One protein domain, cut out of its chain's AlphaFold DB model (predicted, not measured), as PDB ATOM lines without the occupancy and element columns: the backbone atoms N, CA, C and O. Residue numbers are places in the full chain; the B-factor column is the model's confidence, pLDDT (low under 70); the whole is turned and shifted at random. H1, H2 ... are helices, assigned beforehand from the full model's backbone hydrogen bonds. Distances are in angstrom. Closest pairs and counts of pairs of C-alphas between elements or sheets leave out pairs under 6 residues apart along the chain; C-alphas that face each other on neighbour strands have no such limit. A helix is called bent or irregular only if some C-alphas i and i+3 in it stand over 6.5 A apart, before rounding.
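AT A GLANCE: This is residues 60 to 238 of the 242 residues of an uncharacterized protein of Lactobacillus hilgardii DSM 20176 = ATCC 8290 (UniProt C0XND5). Helix H6 lies in the middle of an all-helix domain, with H1 and H7 side by side with it on two sides and one part of H3, residues 104 to 108, packing on it as well. H2 lies outside H1, the long helical hairpin of H4 and H5 reaches away from this body, with residues 144 to 150 sticking out at its tip, and H8 crosses H5. The printed part has 179 residues, with eight named helices, H1 to H8 in that order, and no named strand. It is compact, with a radius of gyration of the C-alphas of 16.6 A and spans of 49 by 38 by 37 A.

IN THESE COORDINATES: Find C-alpha 63 at (-444.036, 297.334, 46.010), where H1, residues 63 to 76, begins. Read on to H2, residues 82 to 95, and H3, residues 102 to 119, 25.4 A long. H4 is residues 124 to 142, 27.4 A; H5, residues 150 to 172, is the longest helix by residues and runs 33.1 A from C-alpha 150 at (-445.355, 260.700, 66.512). After it come H6, residues 174 to 190, 24.4 A, and H7, residues 197 to 218, 30.2 A. H7 is irregular, but only just: C-alphas 210 and 213 are 6.6 A apart. H8, residues 223 to 238, ends at C-alpha 238, (-452.284, 273.563, 55.573).

HOW THE PARTS SIT: Start at the hub, H6, which touches four helices. H1 touches it at a shallow tilt of 9 degrees, opposite ways; the closest C-alphas, of Met 76 and Asp 175, are 6.8 A apart. H6 and H7 form a helical hairpin at a shallow tilt of 19 degrees, with the C-alphas of Ile 188 and Lys 201 closest at 5.2 A. H3 touches H6 with residues 104 to 108 alone, closest at the C-alphas of Leu 104 and Met 183, 6.1 A. H5 and H6 touch only at the corner by their link, closest at the C-alphas of Ile 170 and Ala 177, 4.9 A. Farther out, H2 touches H1 at a steep tilt of 50 degrees, closest at the C-alphas of Val 70 and Gly 85, 6.2 A. The helical hairpin of H4 and H5 has the C-alphas of Tyr 129 and Ser 165 closest, 4.9 A apart. H8 touches H5 at residues 159 to 167 alone, closest at the C-alphas of Ala 163 and Ala 234, 5.0 A. H1 and H7 are apart. Every O i to N i+4 pair is within hydrogen-bond range in H1 to H6; in H7 it is 15 of 18 and in H8 11 of 12.

THE WHOLE: The two C-alphas farthest apart, those of Ala 82 and Asp 149, are 49.5 A apart. The printed part has no cut, and no link is long. Look at the B-factor column: the mean pLDDT of the printed part is 82.0, and the residues under 70 include 94 to 103, 139 to 151 and 192 to 196.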
ATOM      1  N   GLN A  60    -439.501 288.798  45.341       58.75
ATOM      2  CA  GLN A  60    -439.966 289.859  46.233       58.75
ATOM      3  C   GLN A  60    -441.484 290.062  46.107       58.75
ATOM      4  O   GLN A  60    -442.054 289.966  45.012       58.75
ATOM      5  N   TYR A  61    -442.159 290.382  47.216       65.31
ATOM      6  CA  TYR A  61    -443.542 290.876  47.184       65.31
ATOM      7  C   TYR A  61    -443.646 292.162  46.352       65.31
ATOM      8  O   TYR A  61    -442.664 292.884  46.143       65.31
ATOM      9  N   LYS A  62    -444.852 292.492  45.869       74.12
ATOM     10  CA  LYS A  62    -445.028 293.715  45.075       74.12
ATOM     11  C   LYS A  62    -444.730 294.968  45.912       74.12
ATOM     12  O   LYS A  62    -445.128 295.031  47.074       74.12
ATOM     13  N   PRO A  63    -444.194 296.050  45.314       80.00
ATOM     14  CA  PRO A  63    -444.036 297.334  46.010       80.00
ATOM     15  C   PRO A  63    -445.337 297.865  46.641       80.00
ATOM     16  O   PRO A  63    -445.316 298.599  47.627       80.00
ATOM     17  N   GLN A  64    -446.490 297.480  46.085       85.25
ATOM     18  CA  GLN A  64    -447.798 297.819  46.643       85.25
ATOM     19  C   GLN A  64    -448.086 297.132  47.983       85.25
ATOM     20  O   GLN A  64    -448.725 297.760  48.826       85.25
ATOM     21  N   PHE A  65    -447.633 295.891  48.190       86.06
ATOM     22  CA  PHE A  65    -447.733 295.216  49.485       86.06
ATOM     23  C   PHE A  65    -446.964 295.990  50.538       86.06
ATOM     24  O   PHE A  65    -447.544 296.387  51.537       86.06
ATOM     25  N   GLU A  66    -445.698 296.298  50.256       85.31
ATOM     26  CA  GLU A  66    -444.841 297.059  51.161       85.31
ATOM     27  C   GLU A  66    -445.488 298.378  51.577       85.31
ATOM     28  O   GLU A  66    -445.590 298.686  52.761       85.31
ATOM     29  N   LYS A  67    -445.971 299.150  50.596       90.25
ATOM     30  CA  LYS A  67    -446.613 300.442  50.848       90.25
ATOM     31  C   LYS A  67    -447.835 300.294  51.755       90.25
ATOM     32  O   LYS A  67    -448.037 301.121  52.638       90.25
ATOM     33  N   LYS A  68    -448.654 299.264  51.530       93.19
ATOM     34  CA  LYS A  68    -449.856 298.999  52.329       93.19
ATOM     35  C   LYS A  68    -449.515 298.470  53.723       93.19
ATOM     36  O   LYS A  68    -450.116 298.940  54.675       93.19
ATOM     37  N   ALA A  69    -448.537 297.574  53.847       90.50
ATOM     38  CA  ALA A  69    -448.060 297.057  55.126       90.50
ATOM     39  C   ALA A  69    -447.494 298.183  55.995       90.50
ATOM     40  O   ALA A  69    -447.840 298.285  57.161       90.50
ATOM     41  N   VAL A  70    -446.651 299.051  55.424       89.69
ATOM     42  CA  VAL A  70    -446.070 300.197  56.143       89.69
ATOM     43  C   VAL A  70    -447.143 301.208  56.540       89.69
ATOM     44  O   VAL A  70    -447.058 301.778  57.618       89.69
ATOM     45  N   ARG A  71    -448.151 301.434  55.690       95.00
ATOM     46  CA  ARG A  71    -449.290 302.280  56.058       95.00
ATOM     47  C   ARG A  71    -450.044 301.689  57.249       95.00
ATOM     48  O   ARG A  71    -450.195 302.384  58.239       95.00
ATOM     49  N   LEU A  72    -450.426 300.415  57.162       94.81
ATOM     50  CA  LEU A  72    -451.128 299.726  58.242       94.81
ATOM     51  C   LEU A  72    -450.305 299.706  59.534       94.81
ATOM     52  O   LEU A  72    -450.861 299.888  60.598       94.81
ATOM     53  N   PHE A  73    -448.981 299.577  59.451       89.38
ATOM     54  CA  PHE A  73    -448.103 299.711  60.613       89.38
ATOM     55  C   PHE A  73    -448.250 301.071  61.315       89.38
ATOM     56  O   PHE A  73    -448.327 301.107  62.532       89.38
ATOM     57  N   TYR A  74    -448.320 302.183  60.578       90.06
ATOM     58  CA  TYR A  74    -448.568 303.488  61.205       90.06
ATOM     59  C   TYR A  74    -449.998 303.634  61.728       90.06
ATOM     60  O   TYR A  74    -450.203 304.339  62.709       90.06
ATOM     61  N   ASP A  75    -450.966 302.980  61.083       94.19
ATOM     62  CA  ASP A  75    -452.352 302.966  61.554       94.19
ATOM     63  C   ASP A  75    -452.458 302.185  62.888       94.19
ATOM     64  O   ASP A  75    -453.100 302.658  63.821       94.19
ATOM     65  N   MET A  76    -451.757 301.047  63.004       89.56
ATOM     66  CA  MET A  76    -451.679 300.200  64.208       89.56
ATOM     67  C   MET A  76    -450.845 300.809  65.340       89.56
ATOM     68  O   MET A  76    -451.097 300.531  66.509       89.56
ATOM     69  N   PHE A  77    -449.817 301.589  64.993       83.56
ATOM     70  CA  PHE A  77    -448.866 302.179  65.937       83.56
ATOM     71  C   PHE A  77    -448.729 303.687  65.676       83.56
ATOM     72  O   PHE A  77    -447.725 304.123  65.100       83.56
ATOM     73  N   PRO A  78    -449.717 304.512  66.077       87.56
ATOM     74  CA  PRO A  78    -449.705 305.946  65.793       87.56
ATOM     75  C   PRO A  78    -448.518 306.695  66.418       87.56
ATOM     76  O   PRO A  78    -448.140 307.758  65.924       87.56
ATOM     77  N   GLU A  79    -447.898 306.158  67.479       80.56
ATOM     78  CA  GLU A  79    -446.695 306.745  68.088       80.56
ATOM     79  C   GLU A  79    -445.402 306.433  67.318       80.56
ATOM     80  O   GLU A  79    -444.337 306.966  67.650       80.56
ATOM     81  N   ALA A  80    -445.460 305.567  66.302       74.31
ATOM     82  CA  ALA A  80    -444.288 305.156  65.548       74.31
ATOM     83  C   ALA A  80    -443.661 306.335  64.792       74.31
ATOM     84  O   ALA A  80    -444.303 307.068  64.035       74.31
ATOM     85  N   SER A  81    -442.348 306.492  64.940       76.12
ATOM     86  CA  SER A  81    -441.598 307.519  64.228       76.12
ATOM     87  C   SER A  81    -441.373 307.141  62.760       76.12
ATOM     88  O   SER A  81    -441.429 305.976  62.355       76.12
ATOM     89  N   ALA A  82    -440.965 308.121  61.949       73.69
ATOM     90  CA  ALA A  82    -440.497 307.860  60.585       73.69
ATOM     91  C   ALA A  82    -439.311 306.867  60.528       73.69
ATOM     92  O   ALA A  82    -439.085 306.201  59.510       73.69
ATOM     93  N   GLY A  83    -438.527 306.783  61.611       70.25
ATOM     94  CA  GLY A  83    -437.454 305.806  61.766       70.25
ATOM     95  C   GLY A  83    -437.990 304.381  61.887       70.25
ATOM     96  O   GLY A  83    -437.480 303.488  61.206       70.25
ATOM     97  N   ASP A  84    -439.055 304.199  62.662       70.00
ATOM     98  CA  ASP A  84    -439.668 302.899  62.941       70.00
ATOM     99  C   ASP A  84    -440.340 302.333  61.694       70.00
ATOM    100  O   ASP A  84    -440.053 301.204  61.305       70.00
ATOM    101  N   GLY A  85    -441.100 303.141  60.945       70.62
ATOM    102  CA  GLY A  85    -441.677 302.668  59.682       70.62
ATOM    103  C   GLY A  85    -440.618 302.347  58.618       70.62
ATOM    104  O   GLY A  85    -440.780 301.423  57.816       70.62
ATOM    105  N   LYS A  86    -439.468 303.041  58.624       71.44
ATOM    106  CA  LYS A  86    -438.324 302.662  57.777       71.44
ATOM    107  C   LYS A  86    -437.706 301.337  58.222       71.44
ATOM    108  O   LYS A  86    -437.226 300.593  57.363       71.44
ATOM    109  N   ALA A  87    -437.658 301.075  59.522       64.81
ATOM    110  CA  ALA A  87    -437.137 299.840  60.083       64.81
ATOM    111  C   ALA A  87    -438.076 298.664  59.769       64.81
ATOM    112  O   ALA A  87    -437.622 297.665  59.213       64.81
ATOM    113  N   TYR A  88    -439.382 298.848  59.966       72.94
ATOM    114  CA  TYR A  88    -440.432 297.903  59.597       72.94
ATOM    115  C   TYR A  88    -440.392 297.545  58.108       72.94
ATOM    116  O   TYR A  88    -440.359 296.377  57.734       72.94
ATOM    117  N   ARG A  89    -440.248 298.540  57.227       76.06
ATOM    118  CA  ARG A  89    -440.050 298.288  55.793       76.06
ATOM    119  C   ARG A  89    -438.835 297.398  55.504       76.06
ATOM    120  O   ARG A  89    -438.894 296.537  54.632       76.06
ATOM    121  N   ASN A  90    -437.716 297.610  56.197       67.56
ATOM    122  CA  ASN A  90    -436.522 296.787  55.984       67.56
ATOM    123  C   ASN A  90    -436.709 295.376  56.555       67.56
ATOM    124  O   ASN A  90    -436.222 294.430  55.940       67.56
ATOM    125  N   TYR A  91    -437.445 295.232  57.665       71.12
ATOM    126  CA  TYR A  91    -437.870 293.934  58.187       71.12
ATOM    127  C   TYR A  91    -438.666 293.165  57.134       71.12
ATOM    128  O   TYR A  91    -438.270 292.058  56.776       71.12
ATOM    129  N   LEU A  92    -439.693 293.789  56.540       73.44
ATOM    130  CA  LEU A  92    -440.463 293.162  55.468       73.44
ATOM    131  C   LEU A  92    -439.528 292.664  54.362       73.44
ATOM    132  O   LEU A  92    -439.618 291.524  53.936       73.44
ATOM    133  N   ARG A  93    -438.583 293.488  53.899       71.31
ATOM    134  CA  ARG A  93    -437.670 293.116  52.800       71.31
ATOM    135  C   ARG A  93    -436.697 291.993  53.159       71.31
ATOM    136  O   ARG A  93    -436.303 291.242  52.274       71.31
ATOM    137  N   GLY A  94    -436.254 291.934  54.412       60.28
ATOM    138  CA  GLY A  94    -435.242 290.980  54.866       60.28
ATOM    139  C   GLY A  94    -435.811 289.639  55.321       60.28
ATOM    140  O   GLY A  94    -435.143 288.626  55.139       60.28
ATOM    141  N   TYR A  95    -437.015 289.652  55.894       59.50
ATOM    142  CA  TYR A  95    -437.594 288.520  56.624       59.50
ATOM    143  C   TYR A  95    -438.938 288.059  56.092       59.50
ATOM    144  O   TYR A  95    -439.295 286.928  56.339       59.50
ATOM    145  N   ILE A  96    -439.673 288.900  55.366       59.34
ATOM    146  CA  ILE A  96    -440.921 288.524  54.679       59.34
ATOM    147  C   ILE A  96    -440.685 288.441  53.155       59.34
ATOM    148  O   ILE A  96    -441.564 288.095  52.378       59.34
ATOM    149  N   GLY A  97    -439.480 288.803  52.698       51.38
ATOM    150  CA  GLY A  97    -439.129 289.004  51.292       51.38
ATOM    151  C   GLY A  97    -438.792 287.741  50.497       51.38
ATOM    152  O   GLY A  97    -438.253 287.892  49.406       51.38
ATOM    153  N   ASN A  98    -439.073 286.550  51.032       52.41
ATOM    154  CA  ASN A  98    -438.985 285.255  50.344       52.41
ATOM    155  C   ASN A  98    -440.320 284.504  50.495       52.41
ATOM    156  O   ASN A  98    -441.186 284.973  51.221       52.41
ATOM    157  N   TRP A  99    -440.520 283.391  49.779       53.28
ATOM    158  CA  TRP A  99    -441.820 282.695  49.691       53.28
ATOM    159  C   TRP A  99    -441.919 281.502  50.630       53.28
ATOM    160  O   TRP A  99    -441.041 280.647  50.575       53.28
ATOM    161  N   ASP A 100    -442.952 281.508  51.478       48.97
ATOM    162  CA  ASP A 100    -443.381 280.428  52.375       48.97
ATOM    163  C   ASP A 100    -444.648 280.832  53.178       48.97
ATOM    164  O   ASP A 100    -444.860 282.016  53.463       48.97
ATOM    165  N   TYR A 101    -445.476 279.869  53.591       46.81
ATOM    166  CA  TYR A 101    -446.638 280.072  54.475       46.81
ATOM    167  C   TYR A 101    -446.222 280.597  55.854       46.81
ATOM    168  O   TYR A 101    -446.941 281.401  56.465       46.81
ATOM    169  N   GLY A 102    -445.015 280.218  56.299       55.28
ATOM    170  CA  GLY A 102    -444.393 280.736  57.508       55.28
ATOM    171  C   GLY A 102    -444.425 282.261  57.534       55.28
ATOM    172  O   GLY A 102    -444.580 282.844  58.598       55.28
ATOM    173  N   TYR A 103    -444.412 282.942  56.384       67.81
ATOM    174  CA  TYR A 103    -444.469 284.398  56.357       67.81
ATOM    175  C   TYR A 103    -445.820 284.993  56.748       67.81
ATOM    176  O   TYR A 103    -445.797 286.097  57.277       67.81
ATOM    177  N   LEU A 104    -446.972 284.325  56.576       80.75
ATOM    178  CA  LEU A 104    -448.227 284.823  57.167       80.75
ATOM    179  C   LEU A 104    -448.127 284.805  58.688       80.75
ATOM    180  O   LEU A 104    -448.351 285.835  59.325       80.75
ATOM    181  N   LEU A 105    -447.738 283.667  59.262       79.50
ATOM    182  CA  LEU A 105    -447.641 283.527  60.710       79.50
ATOM    183  C   LEU A 105    -446.538 284.428  61.291       79.50
ATOM    184  O   LEU A 105    -446.783 285.181  62.224       79.50
ATOM    185  N   ILE A 106    -445.361 284.471  60.671       75.19
ATOM    186  CA  ILE A 106    -444.242 285.345  61.053       75.19
ATOM    187  C   ILE A 106    -444.611 286.826  60.894       75.19
ATOM    188  O   ILE A 106    -444.191 287.662  61.694       75.19
ATOM    189  N   PHE A 107    -445.389 287.191  59.871       82.06
ATOM    190  CA  PHE A 107    -445.840 288.569  59.684       82.06
ATOM    191  C   PHE A 107    -446.805 288.999  60.787       82.06
ATOM    192  O   PHE A 107    -446.651 290.092  61.337       82.06
ATOM    193  N   ILE A 108    -447.766 288.144  61.142       87.62
ATOM    194  CA  ILE A 108    -448.689 288.405  62.248       87.62
ATOM    195  C   ILE A 108    -447.928 288.418  63.579       87.62
ATOM    196  O   ILE A 108    -448.063 289.373  64.342       87.62
ATOM    197  N   GLU A 109    -447.053 287.441  63.823       83.12
ATOM    198  CA  GLU A 109    -446.220 287.350  65.026       83.12
ATOM    199  C   GLU A 109    -445.370 288.603  65.222       83.12
ATOM    200  O   GLU A 109    -445.324 289.155  66.320       83.12
ATOM    201  N   ALA A 110    -444.739 289.098  64.156       78.56
ATOM    202  CA  ALA A 110    -443.946 290.317  64.217       78.56
ATOM    203  C   ALA A 110    -444.787 291.523  64.642       78.56
ATOM    204  O   ALA A 110    -444.347 292.302  65.481       78.56
ATOM    205  N   ASN A 111    -446.006 291.664  64.116       84.81
ATOM    206  CA  ASN A 111    -446.894 292.757  64.509       84.81
ATOM    207  C   ASN A 111    -447.388 292.608  65.956       84.81
ATOM    208  O   ASN A 111    -447.512 293.610  66.654       84.81
ATOM    209  N   VAL A 112    -447.598 291.383  66.450       81.00
ATOM    210  CA  VAL A 112    -447.896 291.139  67.872       81.00
ATOM    211  C   VAL A 112    -446.707 291.519  68.767       81.00
ATOM    212  O   VAL A 112    -446.884 292.224  69.757       81.00
ATOM    213  N   ARG A 113    -445.476 291.137  68.406       78.88
ATOM    214  CA  ARG A 113    -444.262 291.511  69.159       78.88
ATOM    215  C   ARG A 113    -444.000 293.020  69.139       78.88
ATOM    216  O   ARG A 113    -443.602 293.595  70.151       78.88
ATOM    217  N   ILE A 114    -444.257 293.683  68.011       76.56
ATOM    218  CA  ILE A 114    -444.192 295.148  67.912       76.56
ATOM    219  C   ILE A 114    -445.227 295.782  68.848       76.56
ATOM    220  O   ILE A 114    -444.878 296.695  69.590       76.56
ATOM    221  N   HIS A 115    -446.457 295.262  68.888       80.19
ATOM    222  CA  HIS A 115    -447.491 295.739  69.809       80.19
ATOM    223  C   HIS A 115    -447.054 295.634  71.274       80.19
ATOM    224  O   HIS A 115    -447.124 296.620  72.004       80.19
ATOM    225  N   GLN A 116    -446.502 294.486  71.680       77.94
ATOM    226  CA  GLN A 116    -445.912 294.321  73.012       77.94
ATOM    227  C   GLN A 116    -444.827 295.365  73.297       77.94
ATOM    228  O   GLN A 116    -444.685 295.833  74.419       77.94
ATOM    229  N   THR A 117    -444.063 295.750  72.280       73.50
ATOM    230  CA  THR A 117    -442.959 296.696  72.432       73.50
ATOM    231  C   THR A 117    -443.432 298.144  72.581       73.50
ATOM    232  O   THR A 117    -442.854 298.895  73.365       73.50
ATOM    233  N   PHE A 118    -444.473 298.548  71.848       70.25
ATOM    234  CA  PHE A 118    -445.044 299.895  71.946       70.25
ATOM    235  C   PHE A 118    -445.908 300.076  73.197       70.25
ATOM    236  O   PHE A 118    -445.856 301.135  73.821       70.25
ATOM    237  N   TYR A 119    -446.663 299.045  73.584       78.00
ATOM    238  CA  TYR A 119    -447.700 299.158  74.615       78.00
ATOM    239  C   TYR A 119    -447.424 298.350  75.887       78.00
ATOM    240  O   TYR A 119    -448.149 298.482  76.869       78.00
ATOM    241  N   GLY A 120    -446.381 297.517  75.910       68.38
ATOM    242  CA  GLY A 120    -445.952 296.719  77.068       68.38
ATOM    243  C   GLY A 120    -446.826 295.497  77.365       68.38
ATOM    244  O   GLY A 120    -446.313 294.446  77.742       68.38
ATOM    245  N   THR A 121    -448.140 295.605  77.172       86.06
ATOM    246  CA  THR A 121    -449.111 294.548  77.477       86.06
ATOM    247  C   THR A 121    -449.695 293.930  76.216       86.06
ATOM    248  O   THR A 121    -450.052 294.644  75.281       86.06
ATOM    249  N   LEU A 122    -449.857 292.607  76.222       86.69
ATOM    250  CA  LEU A 122    -450.593 291.879  75.194       86.69
ATOM    251  C   LEU A 122    -451.989 291.516  75.689       86.69
ATOM    252  O   LEU A 122    -452.181 291.074  76.822       86.69
ATOM    253  N   SER A 123    -452.970 291.647  74.806       94.31
ATOM    254  CA  SER A 123    -454.280 291.036  74.985       94.31
ATOM    255  C   SER A 123    -454.168 289.508  75.040       94.31
ATOM    256  O   SER A 123    -453.232 288.896  74.517       94.31
ATOM    257  N   LYS A 124    -455.176 288.858  75.630       96.31
ATOM    258  CA  LYS A 124    -455.229 287.393  75.719       96.31
ATOM    259  C   LYS A 124    -455.111 286.690  74.348       96.31
ATOM    260  O   LYS A 124    -454.344 285.729  74.269       96.31
ATOM    261  N   PRO A 125    -455.793 287.131  73.267       95.88
ATOM    262  CA  PRO A 125    -455.626 286.528  71.940       95.88
ATOM    263  C   PRO A 125    -454.211 286.683  71.374       95.88
ATOM    264  O   PRO A 125    -453.672 285.726  70.825       95.88
ATOM    265  N   GLN A 126    -453.584 287.851  71.555       92.69
ATOM    266  CA  GLN A 126    -452.202 288.099  71.129       92.69
ATOM    267  C   GLN A 126    -451.213 287.179  71.855       92.69
ATOM    268  O   GLN A 126    -450.375 286.556  71.207       92.69
ATOM    269  N   GLN A 127    -451.336 287.045  73.179       93.44
ATOM    270  CA  GLN A 127    -450.476 286.146  73.952       93.44
ATOM    271  C   GLN A 127    -450.668 284.687  73.521       93.44
ATOM    272  O   GLN A 127    -449.702 284.006  73.200       93.44
ATOM    273  N   THR A 128    -451.925 284.241  73.402       94.19
ATOM    274  CA  THR A 128    -452.256 282.874  72.955       94.19
ATOM    275  C   THR A 128    -451.648 282.562  71.585       94.19
ATOM    276  O   THR A 128    -451.209 281.441  71.334       94.19
ATOM    277  N   TYR A 129    -451.624 283.555  70.695       93.31
ATOM    278  CA  TYR A 129    -451.007 283.439  69.381       93.31
ATOM    279  C   TYR A 129    -449.478 283.292  69.450       93.31
ATOM    280  O   TYR A 129    -448.915 282.421  68.784       93.31
ATOM    281  N   LEU A 130    -448.797 284.091  70.283       86.38
ATOM    282  CA  LEU A 130    -447.352 283.944  70.493       86.38
ATOM    283  C   LEU A 130    -446.995 282.578  71.087       86.38
ATOM    284  O   LEU A 130    -446.052 281.947  70.611       86.38
ATOM    285  N   ASP A 131    -447.765 282.102  72.065       87.88
ATOM    286  CA  ASP A 131    -447.529 280.814  72.724       87.88
ATOM    287  C   ASP A 131    -447.676 279.641  71.740       87.88
ATOM    288  O   ASP A 131    -446.893 278.691  71.767       87.88
ATOM    289  N   ALA A 132    -448.658 279.706  70.831       86.69
ATOM    290  CA  ALA A 132    -448.842 278.698  69.788       86.69
ATOM    291  C   ALA A 132    -447.672 278.677  68.790       86.69
ATOM    292  O   ALA A 132    -447.198 277.603  68.425       86.69
ATOM    293  N   ASN A 133    -447.169 279.849  68.389       81.94
ATOM    294  CA  ASN A 133    -446.006 279.946  67.504       81.94
ATOM    295  C   ASN A 133    -444.704 279.493  68.168       81.94
ATOM    296  O   ASN A 133    -443.842 278.929  67.496       81.94
ATOM    297  N   LEU A 134    -444.545 279.739  69.469       78.44
ATOM    298  CA  LEU A 134    -443.386 279.270  70.222       78.44
ATOM    299  C   LEU A 134    -443.377 277.738  70.329       78.44
ATOM    300  O   LEU A 134    -442.331 277.126  70.145       78.44
ATOM    301  N   ALA A 135    -444.541 277.123  70.558       77.50
ATOM    302  CA  ALA A 135    -444.670 275.668  70.619       77.50
ATOM    303  C   ALA A 135    -444.272 274.982  69.300       77.50
ATOM    304  O   ALA A 135    -443.558 273.987  69.342       77.50
ATOM    305  N   MET A 136    -444.667 275.540  68.147       74.44
ATOM    306  CA  MET A 136    -444.242 275.020  66.839       74.44
ATOM    307  C   MET A 136    -442.726 275.125  66.643       74.44
ATOM    308  O   MET A 136    -442.086 274.153  66.275       74.44
ATOM    309  N   LYS A 137    -442.120 276.269  66.983       70.44
ATOM    310  CA  LYS A 137    -440.661 276.452  66.864       70.44
ATOM    311  C   LYS A 137    -439.873 275.473  67.729       70.44
ATOM    312  O   LYS A 137    -438.856 274.958  67.288       70.44
ATOM    313  N   HIS A 138    -440.342 275.214  68.949       71.31
ATOM    314  CA  HIS A 138    -439.720 274.209  69.806       71.31
ATOM    315  C   HIS A 138    -439.840 272.798  69.228       71.31
ATOM    316  O   HIS A 138    -438.886 272.037  69.333       71.31
ATOM    317  N   HIS A 139    -440.977 272.459  68.616       68.19
ATOM    318  CA  HIS A 139    -441.153 271.184  67.914       68.19
ATOM    319  C   HIS A 139    -440.188 271.056  66.728       68.19
ATOM    320  O   HIS A 139    -439.512 270.038  66.610       68.19
ATOM    321  N   ASP A 140    -440.026 272.123  65.940       64.31
ATOM    322  CA  ASP A 140    -439.078 272.165  64.820       64.31
ATOM    323  C   ASP A 140    -437.615 272.012  65.269       64.31
ATOM    324  O   ASP A 140    -436.814 271.341  64.615       64.31
ATOM    325  N   ASP A 141    -437.243 272.622  66.397       63.47
ATOM    326  CA  ASP A 141    -435.883 272.537  66.941       63.47
ATOM    327  C   ASP A 141    -435.541 271.115  67.438       63.47
ATOM    328  O   ASP A 141    -434.372 270.718  67.398       63.47
ATOM    329  N   LEU A 142    -436.545 270.326  67.849       62.34
ATOM    330  CA  LEU A 142    -436.393 268.931  68.292       62.34
ATOM    331  C   LEU A 142    -436.188 267.938  67.129       62.34
ATOM    332  O   LEU A 142    -435.683 266.839  67.357       62.34
ATOM    333  N   ILE A 143    -436.485 268.330  65.880       56.31
ATOM    334  CA  ILE A 143    -436.260 267.518  64.662       56.31
ATOM    335  C   ILE A 143    -434.794 267.099  64.510       56.31
ATOM    336  O   ILE A 143    -434.488 266.089  63.874       56.31
ATOM    337  N   LEU A 144    -433.863 267.884  65.061       52.12
ATOM    338  CA  LEU A 144    -432.435 267.610  64.927       52.12
ATOM    339  C   LEU A 144    -431.988 266.338  65.661       52.12
ATOM    340  O   LEU A 144    -430.913 265.840  65.319       52.12
ATOM    341  N   ASP A 145    -432.803 265.806  66.581       50.94
ATOM    342  CA  ASP A 145    -432.381 264.729  67.474       50.94
ATOM    343  C   ASP A 145    -433.068 263.365  67.234       50.94
ATOM    344  O   ASP A 145    -432.397 262.366  67.461       50.94
ATOM    345  N   GLU A 146    -434.300 263.254  66.702       51.09
ATOM    346  CA  GLU A 146    -434.931 261.948  66.378       51.09
ATOM    347  C   GLU A 146    -436.228 262.103  65.539       51.09
ATOM    348  O   GLU A 146    -437.149 262.815  65.931       51.09
ATOM    349  N   VAL A 147    -436.341 261.425  64.385       53.09
ATOM    350  CA  VAL A 147    -437.569 261.424  63.553       53.09
ATOM    351  C   VAL A 147    -438.415 260.200  63.914       53.09
ATOM    352  O   VAL A 147    -438.135 259.097  63.446       53.09
ATOM    353  N   ALA A 148    -439.428 260.380  64.762       57.53
ATOM    354  CA  ALA A 148    -440.399 259.345  65.137       57.53
ATOM    355  C   ALA A 148    -441.753 259.561  64.431       57.53
ATOM    356  O   ALA A 148    -442.102 260.696  64.122       57.53
ATOM    357  N   ASP A 149    -442.546 258.501  64.232       58.72
ATOM    358  CA  ASP A 149    -443.897 258.573  63.631       58.72
ATOM    359  C   ASP A 149    -444.852 259.522  64.390       58.72
ATOM    360  O   ASP A 149    -445.744 260.131  63.794       58.72
ATOM    361  N   ASP A 150    -444.619 259.731  65.690       68.69
ATOM    362  CA  ASP A 150    -445.355 260.700  66.512       68.69
ATOM    363  C   ASP A 150    -445.121 262.160  66.076       68.69
ATOM    364  O   ASP A 150    -445.944 263.032  66.360       68.69
ATOM    365  N   TYR A 151    -444.042 262.445  65.338       68.81
ATOM    366  CA  TYR A 151    -443.669 263.792  64.902       68.81
ATOM    367  C   TYR A 151    -444.763 264.458  64.063       68.81
ATOM    368  O   TYR A 151    -445.200 265.561  64.393       68.81
ATOM    369  N   PHE A 152    -445.245 263.783  63.014       70.31
ATOM    370  CA  PHE A 152    -446.263 264.344  62.118       70.31
ATOM    371  C   PHE A 152    -447.620 264.482  62.813       70.31
ATOM    372  O   PHE A 152    -448.409 265.363  62.476       70.31
ATOM    373  N   ILE A 153    -447.912 263.636  63.808       75.25
ATOM    374  CA  ILE A 153    -449.131 263.755  64.620       75.25
ATOM    375  C   ILE A 153    -449.056 265.026  65.477       75.25
ATOM    376  O   ILE A 153    -450.013 265.803  65.513       75.25
ATOM    377  N   VAL A 154    -447.922 265.253  66.144       76.94
ATOM    378  CA  VAL A 154    -447.694 266.437  66.985       76.94
ATOM    379  C   VAL A 154    -447.649 267.714  66.140       76.94
ATOM    380  O   VAL A 154    -448.302 268.694  66.497       76.94
ATOM    381  N   GLU A 155    -446.970 267.697  64.992       77.75
ATOM    382  CA  GLU A 155    -446.915 268.816  64.042       77.75
ATOM    383  C   GLU A 155    -448.322 269.212  63.580       77.75
ATOM    384  O   GLU A 155    -448.719 270.372  63.714       77.75
ATOM    385  N   ASN A 156    -449.138 268.238  63.166       77.25
ATOM    386  CA  ASN A 156    -450.531 268.479  62.795       77.25
ATOM    387  C   ASN A 156    -451.335 269.108  63.945       77.25
ATOM    388  O   ASN A 156    -452.066 270.078  63.737       77.25
ATOM    389  N   GLN A 157    -451.197 268.614  65.180       83.50
ATOM    390  CA  GLN A 157    -451.873 269.206  66.345       83.50
ATOM    391  C   GLN A 157    -451.425 270.652  66.612       83.50
ATOM    392  O   GLN A 157    -452.249 271.512  66.950       83.50
ATOM    393  N   LEU A 158    -450.133 270.940  66.447       83.25
ATOM    394  CA  LEU A 158    -449.572 272.278  66.609       83.25
ATOM    395  C   LEU A 158    -450.033 273.227  65.494       83.25
ATOM    396  O   LEU A 158    -450.389 274.367  65.802       83.25
ATOM    397  N   LEU A 159    -450.142 272.759  64.248       81.00
ATOM    398  CA  LEU A 159    -450.704 273.523  63.128       81.00
ATOM    399  C   LEU A 159    -452.170 273.885  63.387       81.00
ATOM    400  O   LEU A 159    -452.553 275.052  63.271       81.00
ATOM    401  N   GLN A 160    -452.986 272.927  63.843       85.00
ATOM    402  CA  GLN A 160    -454.377 273.193  64.234       85.00
ATOM    403  C   GLN A 160    -454.452 274.244  65.356       85.00
ATOM    404  O   GLN A 160    -455.288 275.155  65.322       85.00
ATOM    405  N   LYS A 161    -453.549 274.169  66.343       89.69
ATOM    406  CA  LYS A 161    -453.460 275.147  67.438       89.69
ATOM    407  C   LYS A 161    -453.048 276.535  66.935       89.69
ATOM    408  O   LYS A 161    -453.666 277.525  67.337       89.69
ATOM    409  N   GLN A 162    -452.061 276.626  66.044       87.31
ATOM    410  CA  GLN A 162    -451.650 277.880  65.410       87.31
ATOM    411  C   GLN A 162    -452.792 278.489  64.600       87.31
ATOM    412  O   GLN A 162    -453.119 279.659  64.811       87.31
ATOM    413  N   ALA A 163    -453.466 277.703  63.761       89.94
ATOM    414  CA  ALA A 163    -454.608 278.153  62.971       89.94
ATOM    415  C   ALA A 163    -455.748 278.679  63.853       89.94
ATOM    416  O   ALA A 163    -456.274 279.767  63.616       89.94
ATOM    417  N   LYS A 164    -456.083 277.957  64.929       93.38
ATOM    418  CA  LYS A 164    -457.088 278.387  65.909       93.38
ATOM    419  C   LYS A 164    -456.692 279.687  66.607       93.38
ATOM    420  O   LYS A 164    -457.525 280.577  66.778       93.38
ATOM    421  N   SER A 165    -455.427 279.818  67.001       95.19
ATOM    422  CA  SER A 165    -454.929 281.040  67.636       95.19
ATOM    423  C   SER A 165    -454.944 282.235  66.672       95.19
ATOM    424  O   SER A 165    -455.376 283.318  67.063       95.19
ATOM    425  N   LEU A 166    -454.582 282.024  65.399       95.12
ATOM    426  CA  LEU A 166    -454.678 283.027  64.340       95.12
ATOM    427  C   LEU A 166    -456.134 283.443  64.124       95.12
ATOM    428  O   LEU A 166    -456.423 284.632  64.065       95.12
ATOM    429  N   PHE A 167    -457.057 282.481  64.052       96.56
ATOM    430  CA  PHE A 167    -458.485 282.758  63.924       96.56
ATOM    431  C   PHE A 167    -458.990 283.633  65.075       96.56
ATOM    432  O   PHE A 167    -459.627 284.651  64.826       96.56
ATOM    433  N   ASN A 168    -458.669 283.283  66.321       96.62
ATOM    434  CA  ASN A 168    -459.094 284.051  67.494       96.62
ATOM    435  C   ASN A 168    -458.513 285.470  67.497       96.62
ATOM    436  O   ASN A 168    -459.214 286.420  67.842       96.62
ATOM    437  N   LEU A 169    -457.255 285.623  67.082       96.69
ATOM    438  CA  LEU A 169    -456.605 286.924  66.943       96.69
ATOM    439  C   LEU A 169    -457.259 287.770  65.841       96.69
ATOM    440  O   LEU A 169    -457.509 288.963  66.017       96.69
ATOM    441  N   ILE A 170    -457.591 287.131  64.716       97.31
ATOM    442  CA  ILE A 170    -458.368 287.745  63.645       97.31
ATOM    443  C   ILE A 170    -459.749 288.116  64.158       97.31
ATOM    444  O   ILE A 170    -460.200 289.165  63.772       97.31
ATOM    445  N   GLN A 171    -460.422 287.336  65.004       96.50
ATOM    446  CA  GLN A 171    -461.740 287.692  65.548       96.50
ATOM    447  C   GLN A 171    -461.680 288.877  66.516       96.50
ATOM    448  O   GLN A 171    -462.605 289.692  66.540       96.50
ATOM    449  N   SER A 172    -460.590 289.015  67.272       95.81
ATOM    450  CA  SER A 172    -460.477 290.036  68.315       95.81
ATOM    451  C   SER A 172    -460.158 291.435  67.798       95.81
ATOM    452  O   SER A 172    -460.607 292.400  68.404       95.81
ATOM    453  N   ASP A 173    -459.401 291.563  66.700       94.75
ATOM    454  CA  ASP A 173    -458.936 292.872  66.211       94.75
ATOM    455  C   ASP A 173    -459.013 293.006  64.680       94.75
ATOM    456  O   ASP A 173    -458.723 292.058  63.938       94.75
ATOM    457  N   ASN A 174    -459.457 294.160  64.185       95.25
ATOM    458  CA  ASN A 174    -459.535 294.445  62.753       95.25
ATOM    459  C   ASN A 174    -458.155 294.566  62.111       95.25
ATOM    460  O   ASN A 174    -457.994 294.183  60.948       95.25
ATOM    461  N   ASP A 175    -457.149 294.992  62.866       95.19
ATOM    462  CA  ASP A 175    -455.800 295.152  62.344       95.19
ATOM    463  C   ASP A 175    -455.191 293.805  61.947       95.19
ATOM    464  O   ASP A 175    -454.624 293.665  60.858       95.19
ATOM    465  N   TYR A 176    -455.414 292.756  62.743       95.81
ATOM    466  CA  TYR A 176    -454.963 291.405  62.396       95.81
ATOM    467  C   TYR A 176    -455.732 290.803  61.213       95.81
ATOM    468  O   TYR A 176    -455.139 290.078  60.406       95.81
ATOM    469  N   ALA A 177    -457.010 291.152  61.020       96.44
ATOM    470  CA  ALA A 177    -457.732 290.782  59.799       96.44
ATOM    471  C   ALA A 177    -457.179 291.498  58.559       96.44
ATOM    472  O   ALA A 177    -457.033 290.877  57.500       96.44
ATOM    473  N   LEU A 178    -456.827 292.782  58.680       95.94
ATOM    474  CA  LEU A 178    -456.213 293.557  57.605       95.94
ATOM    475  C   LEU A 178    -454.825 293.021  57.242       95.94
ATOM    476  O   LEU A 178    -454.553 292.834  56.052       95.94
ATOM    477  N   LEU A 179    -453.980 292.723  58.233       93.75
ATOM    478  CA  LEU A 179    -452.668 292.101  58.030       93.75
ATOM    479  C   LEU A 179    -452.801 290.749  57.318       93.75
ATOM    480  O   LEU A 179    -452.133 290.513  56.308       93.75
ATOM    481  N   THR A 180    -453.721 289.899  57.783       94.69
ATOM    482  CA  THR A 180    -453.982 288.581  57.187       94.69
ATOM    483  C   THR A 180    -454.432 288.721  55.734       94.69
ATOM    484  O   THR A 180    -453.849 288.126  54.829       94.69
ATOM    485  N   LYS A 181    -455.416 289.588  55.467       95.38
ATOM    486  CA  LYS A 181    -455.899 289.866  54.108       95.38
ATOM    487  C   LYS A 181    -454.793 290.396  53.200       95.38
ATOM    488  O   LYS A 181    -454.764 290.070  52.011       95.38
ATOM    489  N   LEU A 182    -453.925 291.262  53.723       92.62
ATOM    490  CA  LEU A 182    -452.814 291.828  52.970       92.62
ATOM    491  C   LEU A 182    -451.852 290.729  52.512       92.62
ATOM    492  O   LEU A 182    -451.488 290.704  51.337       92.62
ATOM    493  N   MET A 183    -451.486 289.824  53.419       88.25
ATOM    494  CA  MET A 183    -450.572 288.730  53.117       88.25
ATOM    495  C   MET A 183    -451.196 287.709  52.166       88.25
ATOM    496  O   MET A 183    -450.603 287.415  51.133       88.25
ATOM    497  N   ILE A 184    -452.426 287.250  52.429       90.62
ATOM    498  CA  ILE A 184    -453.106 286.266  51.567       90.62
ATOM    499  C   ILE A 184    -453.234 286.789  50.127       90.62
ATOM    500  O   ILE A 184    -453.063 286.043  49.166       90.62
ATOM    501  N   ARG A 185    -453.455 288.097  49.929       90.69
ATOM    502  CA  ARG A 185    -453.457 288.699  48.581       90.69
ATOM    503  C   ARG A 185    -452.115 288.591  47.866       90.69
ATOM    504  O   ARG A 185    -452.100 288.394  46.649       90.69
ATOM    505  N   GLU A 186    -451.010 288.747  48.585       84.88
ATOM    506  CA  GLU A 186    -449.691 288.530  47.994       84.88
ATOM    507  C   GLU A 186    -449.396 287.051  47.771       84.88
ATOM    508  O   GLU A 186    -448.817 286.742  46.732       84.88
ATOM    509  N   MET A 187    -449.856 286.155  48.648       83.69
ATOM    510  CA  MET A 187    -449.760 284.701  48.453       83.69
ATOM    511  C   MET A 187    -450.496 284.269  47.176       83.69
ATOM    512  O   MET A 187    -449.870 283.713  46.278       83.69
ATOM    513  N   ILE A 188    -451.768 284.666  46.993       85.81
ATOM    514  CA  ILE A 188    -452.559 284.410  45.764       85.81
ATOM    515  C   ILE A 188    -451.795 284.832  44.505       85.81
ATOM    516  O   ILE A 188    -451.837 284.163  43.470       85.81
ATOM    517  N   ARG A 189    -451.144 285.998  44.557       81.81
ATOM    518  CA  ARG A 189    -450.395 286.556  43.430       81.81
ATOM    519  C   ARG A 189    -449.092 285.797  43.182       81.81
ATOM    520  O   ARG A 189    -448.680 285.668  42.029       81.81
ATOM    521  N   ALA A 190    -448.398 285.424  44.248       75.81
ATOM    522  CA  ALA A 190    -447.128 284.721  44.181       75.81
ATOM    523  C   ALA A 190    -447.298 283.288  43.673       75.81
ATOM    524  O   ALA A 190    -446.395 282.784  43.006       75.81
ATOM    525  N   GLN A 191    -448.468 282.694  43.915       74.88
ATOM    526  CA  GLN A 191    -448.777 281.329  43.534       74.88
ATOM    527  C   GLN A 191    -448.679 281.130  42.016       74.88
ATOM    528  O   GLN A 191    -449.467 281.665  41.221       74.88
ATOM    529  N   ARG A 192    -447.646 280.387  41.606       64.81
ATOM    530  CA  ARG A 192    -447.362 280.059  40.203       64.81
ATOM    531  C   ARG A 192    -448.248 278.906  39.742       64.81
ATOM    532  O   ARG A 192    -448.863 278.225  40.546       64.81
ATOM    533  N   SER A 193    -448.351 278.732  38.432       56.47
ATOM    534  CA  SER A 193    -449.236 277.774  37.760       56.47
ATOM    535  C   SER A 193    -448.750 276.318  37.877       56.47
ATOM    536  O   SER A 193    -448.446 275.698  36.862       56.47
ATOM    537  N   TYR A 194    -448.610 275.773  39.086       62.31
ATOM    538  CA  TYR A 194    -448.475 274.322  39.268       62.31
ATOM    539  C   TYR A 194    -449.876 273.686  39.397       62.31
ATOM    540  O   TYR A 194    -450.891 274.387  39.492       62.31
ATOM    541  N   VAL A 195    -449.948 272.356  39.323       56.94
ATOM    542  CA  VAL A 195    -451.207 271.596  39.401       56.94
ATOM    543  C   VAL A 195    -451.895 271.870  40.743       56.94
ATOM    544  O   VAL A 195    -451.347 271.534  41.777       56.94
ATOM    545  N   GLY A 196    -453.087 272.477  40.731       68.94
ATOM    546  CA  GLY A 196    -453.851 272.796  41.952       68.94
ATOM    547  C   GLY A 196    -453.836 274.274  42.364       68.94
ATOM    548  O   GLY A 196    -454.726 274.710  43.094       68.94
ATOM    549  N   ALA A 197    -452.944 275.092  41.791       76.56
ATOM    550  CA  ALA A 197    -452.811 276.507  42.145       76.56
ATOM    551  C   ALA A 197    -454.114 277.322  42.010       76.56
ATOM    552  O   ALA A 197    -454.322 278.289  42.741       76.56
ATOM    553  N   ASP A 198    -455.005 276.970  41.078       85.50
ATOM    554  CA  ASP A 198    -456.283 277.669  40.902       85.50
ATOM    555  C   ASP A 198    -457.311 277.345  41.992       85.50
ATOM    556  O   ASP A 198    -458.133 278.210  42.314       85.50
ATOM    557  N   VAL A 199    -457.259 276.138  42.564       87.81
ATOM    558  CA  VAL A 199    -458.102 275.727  43.697       87.81
ATOM    559  C   VAL A 199    -457.646 276.476  44.944       87.81
ATOM    560  O   VAL A 199    -458.424 277.261  45.485       87.81
ATOM    561  N   VAL A 200    -456.351 276.409  45.253       87.19
ATOM    562  CA  VAL A 200    -455.724 277.127  46.373       87.19
ATOM    563  C   VAL A 200    -455.999 278.635  46.297       87.19
ATOM    564  O   VAL A 200    -456.477 279.262  47.245       87.19
ATOM    565  N   LYS A 201    -455.801 279.255  45.123       89.44
ATOM    566  CA  LYS A 201    -456.130 280.677  44.923       89.44
ATOM    567  C   LYS A 201    -457.615 280.966  45.133       89.44
ATOM    568  O   LYS A 201    -457.956 282.072  45.554       89.44
ATOM    569  N   ARG A 202    -458.512 280.049  44.765       92.00
ATOM    570  CA  ARG A 202    -459.960 280.212  44.959       92.00
ATOM    571  C   ARG A 202    -460.309 280.152  46.439       92.00
ATOM    572  O   ARG A 202    -461.072 281.001  46.880       92.00
ATOM    573  N   GLU A 203    -459.723 279.235  47.192       93.12
ATOM    574  CA  GLU A 203    -459.939 279.088  48.634       93.12
ATOM    575  C   GLU A 203    -459.399 280.283  49.419       93.12
ATOM    576  O   GLU A 203    -460.126 280.875  50.215       93.12
ATOM    577  N   MET A 204    -458.188 280.748  49.102       93.19
ATOM    578  CA  MET A 204    -457.648 281.996  49.651       93.19
ATOM    579  C   MET A 204    -458.548 283.204  49.336       93.19
ATOM    580  O   MET A 204    -458.782 284.064  50.189       93.19
ATOM    581  N   ARG A 205    -459.070 283.299  48.102       95.31
ATOM    582  CA  ARG A 205    -460.011 284.370  47.719       95.31
ATOM    583  C   ARG A 205    -461.315 284.257  48.491       95.31
ATOM    584  O   ARG A 205    -461.764 285.280  48.993       95.31
ATOM    585  N   ARG A 206    -461.859 283.046  48.618       96.50
ATOM    586  CA  ARG A 206    -463.070 282.741  49.381       96.50
ATOM    587  C   ARG A 206    -462.913 283.164  50.838       96.50
ATOM    588  O   ARG A 206    -463.756 283.879  51.359       96.50
ATOM    589  N   PHE A 207    -461.787 282.835  51.465       96.62
ATOM    590  CA  PHE A 207    -461.486 283.282  52.824       96.62
ATOM    591  C   PHE A 207    -461.426 284.813  52.938       96.62
ATOM    592  O   PHE A 207    -461.879 285.397  53.918       96.62
ATOM    593  N   ILE A 208    -460.905 285.507  51.924       97.00
ATOM    594  CA  ILE A 208    -460.933 286.974  51.912       97.00
ATOM    595  C   ILE A 208    -462.361 287.513  51.762       97.00
ATOM    596  O   ILE A 208    -462.719 288.450  52.477       97.00
ATOM    597  N   THR A 209    -463.127 287.014  50.792       97.56
ATOM    598  CA  THR A 209    -464.420 287.592  50.396       97.56
ATOM    599  C   THR A 209    -465.544 287.233  51.344       97.56
ATOM    600  O   THR A 209    -466.368 288.094  51.627       97.56
ATOM    601  N   ASP A 210    -465.546 286.007  51.851       97.38
ATOM    602  CA  ASP A 210    -466.682 285.441  52.575       97.38
ATOM    603  C   ASP A 210    -466.439 285.459  54.091       97.38
ATOM    604  O   ASP A 210    -467.387 285.379  54.866       97.38
ATOM    605  N   TYR A 211    -465.181 285.623  54.521       97.44
ATOM    606  CA  TYR A 211    -464.819 285.729  55.933       97.44
ATOM    607  C   TYR A 211    -464.160 287.058  56.293       97.44
ATOM    608  O   TYR A 211    -464.764 287.866  56.992       97.44
ATOM    609  N   LEU A 212    -462.935 287.335  55.823       96.94
ATOM    610  CA  LEU A 212    -462.162 288.483  56.322       96.94
ATOM    611  C   LEU A 212    -462.855 289.822  56.050       96.94
ATOM    612  O   LEU A 212    -462.862 290.695  56.913       96.94
ATOM    613  N   VAL A 213    -463.409 290.017  54.849       96.69
ATOM    614  CA  VAL A 213    -464.129 291.252  54.502       96.69
ATOM    615  C   VAL A 213    -465.408 291.412  55.330       96.69
ATOM    616  O   VAL A 213    -465.520 292.451  55.979       96.69
ATOM    617  N   PRO A 214    -466.326 290.427  55.373       97.06
ATOM    618  CA  PRO A 214    -467.499 290.490  56.234       97.06
ATOM    619  C   PRO A 214    -467.147 290.698  57.700       97.06
ATOM    620  O   PRO A 214    -467.758 291.553  58.326       97.06
ATOM    621  N   ARG A 215    -466.106 290.024  58.212       95.94
ATOM    622  CA  ARG A 215    -465.608 290.241  59.574       95.94
ATOM    623  C   ARG A 215    -465.335 291.734  59.771       95.94
ATOM    624  O   ARG A 215    -465.885 292.364  60.664       95.94
ATOM    625  N   MET A 216    -464.470 292.324  58.948       96.06
ATOM    626  CA  MET A 216    -464.048 293.715  59.156       96.06
ATOM    627  C   MET A 216    -465.196 294.726  59.034       96.06
ATOM    628  O   MET A 216    -465.132 295.780  59.661       96.06
ATOM    629  N   SER A 217    -466.220 294.427  58.229       95.12
ATOM    630  CA  SER A 217    -467.363 295.320  58.010       95.12
ATOM    631  C   SER A 217    -468.485 295.142  59.036       95.12
ATOM    632  O   SER A 217    -469.118 296.124  59.411       95.12
ATOM    633  N   ASN A 218    -468.739 293.905  59.471       94.94
ATOM    634  CA  ASN A 218    -469.930 293.531  60.239       94.94
ATOM    635  C   ASN A 218    -469.610 293.125  61.688       94.94
ATOM    636  O   ASN A 218    -470.525 292.980  62.493       94.94
ATOM    637  N   GLY A 219    -468.330 292.958  62.030       94.12
ATOM    638  CA  GLY A 219    -467.876 292.528  63.349       94.12
ATOM    639  C   GLY A 219    -467.466 291.056  63.409       94.12
ATOM    640  O   GLY A 219    -467.344 290.364  62.400       94.12
ATOM    641  N   ALA A 220    -467.176 290.593  64.624       95.06
ATOM    642  CA  ALA A 220    -466.783 289.214  64.882       95.06
ATOM    643  C   ALA A 220    -467.907 288.227  64.520       95.06
ATOM    644  O   ALA A 220    -469.084 288.495  64.756       95.06
ATOM    645  N   PHE A 221    -467.525 287.072  63.980       94.50
ATOM    646  CA  PHE A 221    -468.445 285.960  63.746       94.50
ATOM    647  C   PHE A 221    -468.700 285.211  65.058       94.50
ATOM    648  O   PHE A 221    -467.824 285.141  65.922       94.50
ATOM    649  N   ALA A 222    -469.879 284.600  65.184       92.88
ATOM    650  CA  ALA A 222    -470.258 283.781  66.333       92.88
ATOM    651  C   ALA A 222    -470.991 282.504  65.891       92.88
ATOM    652  O   ALA A 222    -471.455 282.408  64.755       92.88
ATOM    653  N   GLY A 223    -471.098 281.529  66.799       94.31
ATOM    654  CA  GLY A 223    -471.814 280.274  66.556       94.31
ATOM    655  C   GLY A 223    -471.242 279.459  65.393       94.31
ATOM    656  O   GLY A 223    -470.030 279.448  65.166       94.31
ATOM    657  N   GLU A 224    -472.130 278.803  64.647       95.62
ATOM    658  CA  GLU A 224    -471.783 277.869  63.567       95.62
ATOM    659  C   GLU A 224    -470.904 278.501  62.478       95.62
ATOM    660  O   GLU A 224    -469.996 277.856  61.953       95.62
ATOM    661  N   GLU A 225    -471.107 279.783  62.161       94.31
ATOM    662  CA  GLU A 225    -470.295 280.469  61.152       94.31
ATOM    663  C   GLU A 225    -468.844 280.658  61.619       94.31
ATOM    664  O   GLU A 225    -467.905 280.489  60.837       94.31
ATOM    665  N   ALA A 226    -468.634 280.977  62.900       95.06
ATOM    666  CA  ALA A 226    -467.289 281.094  63.458       95.06
ATOM    667  C   ALA A 226    -466.575 279.736  63.484       95.06
ATOM    668  O   ALA A 226    -465.397 279.650  63.134       95.06
ATOM    669  N   GLU A 227    -467.288 278.673  63.855       95.75
ATOM    670  CA  GLU A 227    -466.761 277.304  63.865       95.75
ATOM    671  C   GLU A 227    -466.405 276.818  62.457       95.75
ATOM    672  O   GLU A 227    -465.336 276.229  62.253       95.75
ATOM    673  N   TYR A 228    -467.252 277.131  61.471       96.81
ATOM    674  CA  TYR A 228    -466.990 276.847  60.065       96.81
ATOM    675  C   TYR A 228    -465.675 277.484  59.613       96.81
ATOM    676  O   TYR A 228    -464.806 276.791  59.084       96.81
ATOM    677  N   TRP A 229    -465.494 278.785  59.851       97.12
ATOM    678  CA  TRP A 229    -464.302 279.501  59.396       97.12
ATOM    679  C   TRP A 229    -463.036 279.135  60.164       97.12
ATOM    680  O   TRP A 229    -461.958 279.100  59.568       97.12
ATOM    681  N   GLN A 230    -463.152 278.817  61.453       95.56
ATOM    682  CA  GLN A 230    -462.045 278.271  62.234       95.56
ATOM    683  C   GLN A 230    -461.584 276.931  61.652       95.56
ATOM    684  O   GLN A 230    -460.394 276.749  61.399       95.56
ATOM    685  N   THR A 231    -462.527 276.025  61.386       94.19
ATOM    686  CA  THR A 231    -462.246 274.713  60.789       94.19
ATOM    687  C   THR A 231    -461.696 274.852  59.373       94.19
ATOM    688  O   THR A 231    -460.753 274.159  59.006       94.19
ATOM    689  N   PHE A 232    -462.264 275.761  58.577       94.62
ATOM    690  CA  PHE A 232    -461.788 276.065  57.234       94.62
ATOM    691  C   PHE A 232    -460.329 276.518  57.275       94.62
ATOM    692  O   PHE A 232    -459.498 275.907  56.618       94.62
ATOM    693  N   LEU A 233    -459.996 277.529  58.086       92.19
ATOM    694  CA  LEU A 233    -458.622 278.022  58.191       92.19
ATOM    695  C   LEU A 233    -457.667 276.915  58.637       92.19
ATOM    696  O   LEU A 233    -456.584 276.798  58.084       92.19
ATOM    697  N   ALA A 234    -458.064 276.086  59.598       88.75
ATOM    698  CA  ALA A 234    -457.196 275.036  60.110       88.75
ATOM    699  C   ALA A 234    -456.957 273.889  59.115       88.75
ATOM    700  O   ALA A 234    -455.908 273.260  59.169       88.75
ATOM    701  N   LYS A 235    -457.886 273.647  58.185       88.50
ATOM    702  CA  LYS A 235    -457.712 272.683  57.085       88.50
ATOM    703  C   LYS A 235    -456.958 273.239  55.882       88.50
ATOM    704  O   LYS A 235    -456.506 272.468  55.065       88.50
ATOM    705  N   GLN A 236    -456.941 274.559  55.724       86.12
ATOM    706  CA  GLN A 236    -456.547 275.224  54.477       86.12
ATOM    707  C   GLN A 236    -455.276 276.041  54.624       86.12
ATOM    708  O   GLN A 236    -454.607 276.329  53.639       86.12
ATOM    709  N   ILE A 237    -454.927 276.455  55.843       78.19
ATOM    710  CA  ILE A 237    -453.608 277.034  56.096       78.19
ATOM    711  C   ILE A 237    -452.545 276.005  55.750       78.19
ATOM    712  O   ILE A 237    -451.580 276.357  55.074       78.19
ATOM    713  N   ASP A 238    -452.854 274.757  56.129       74.94
ATOM    714  CA  ASP A 238    -452.284 273.563  55.573       74.94
ATOM    715  C   ASP A 238    -453.053 273.127  54.266       74.94
ATOM    716  O   ASP A 238    -453.400 271.984  54.175       74.94
TER     717      ASP A 238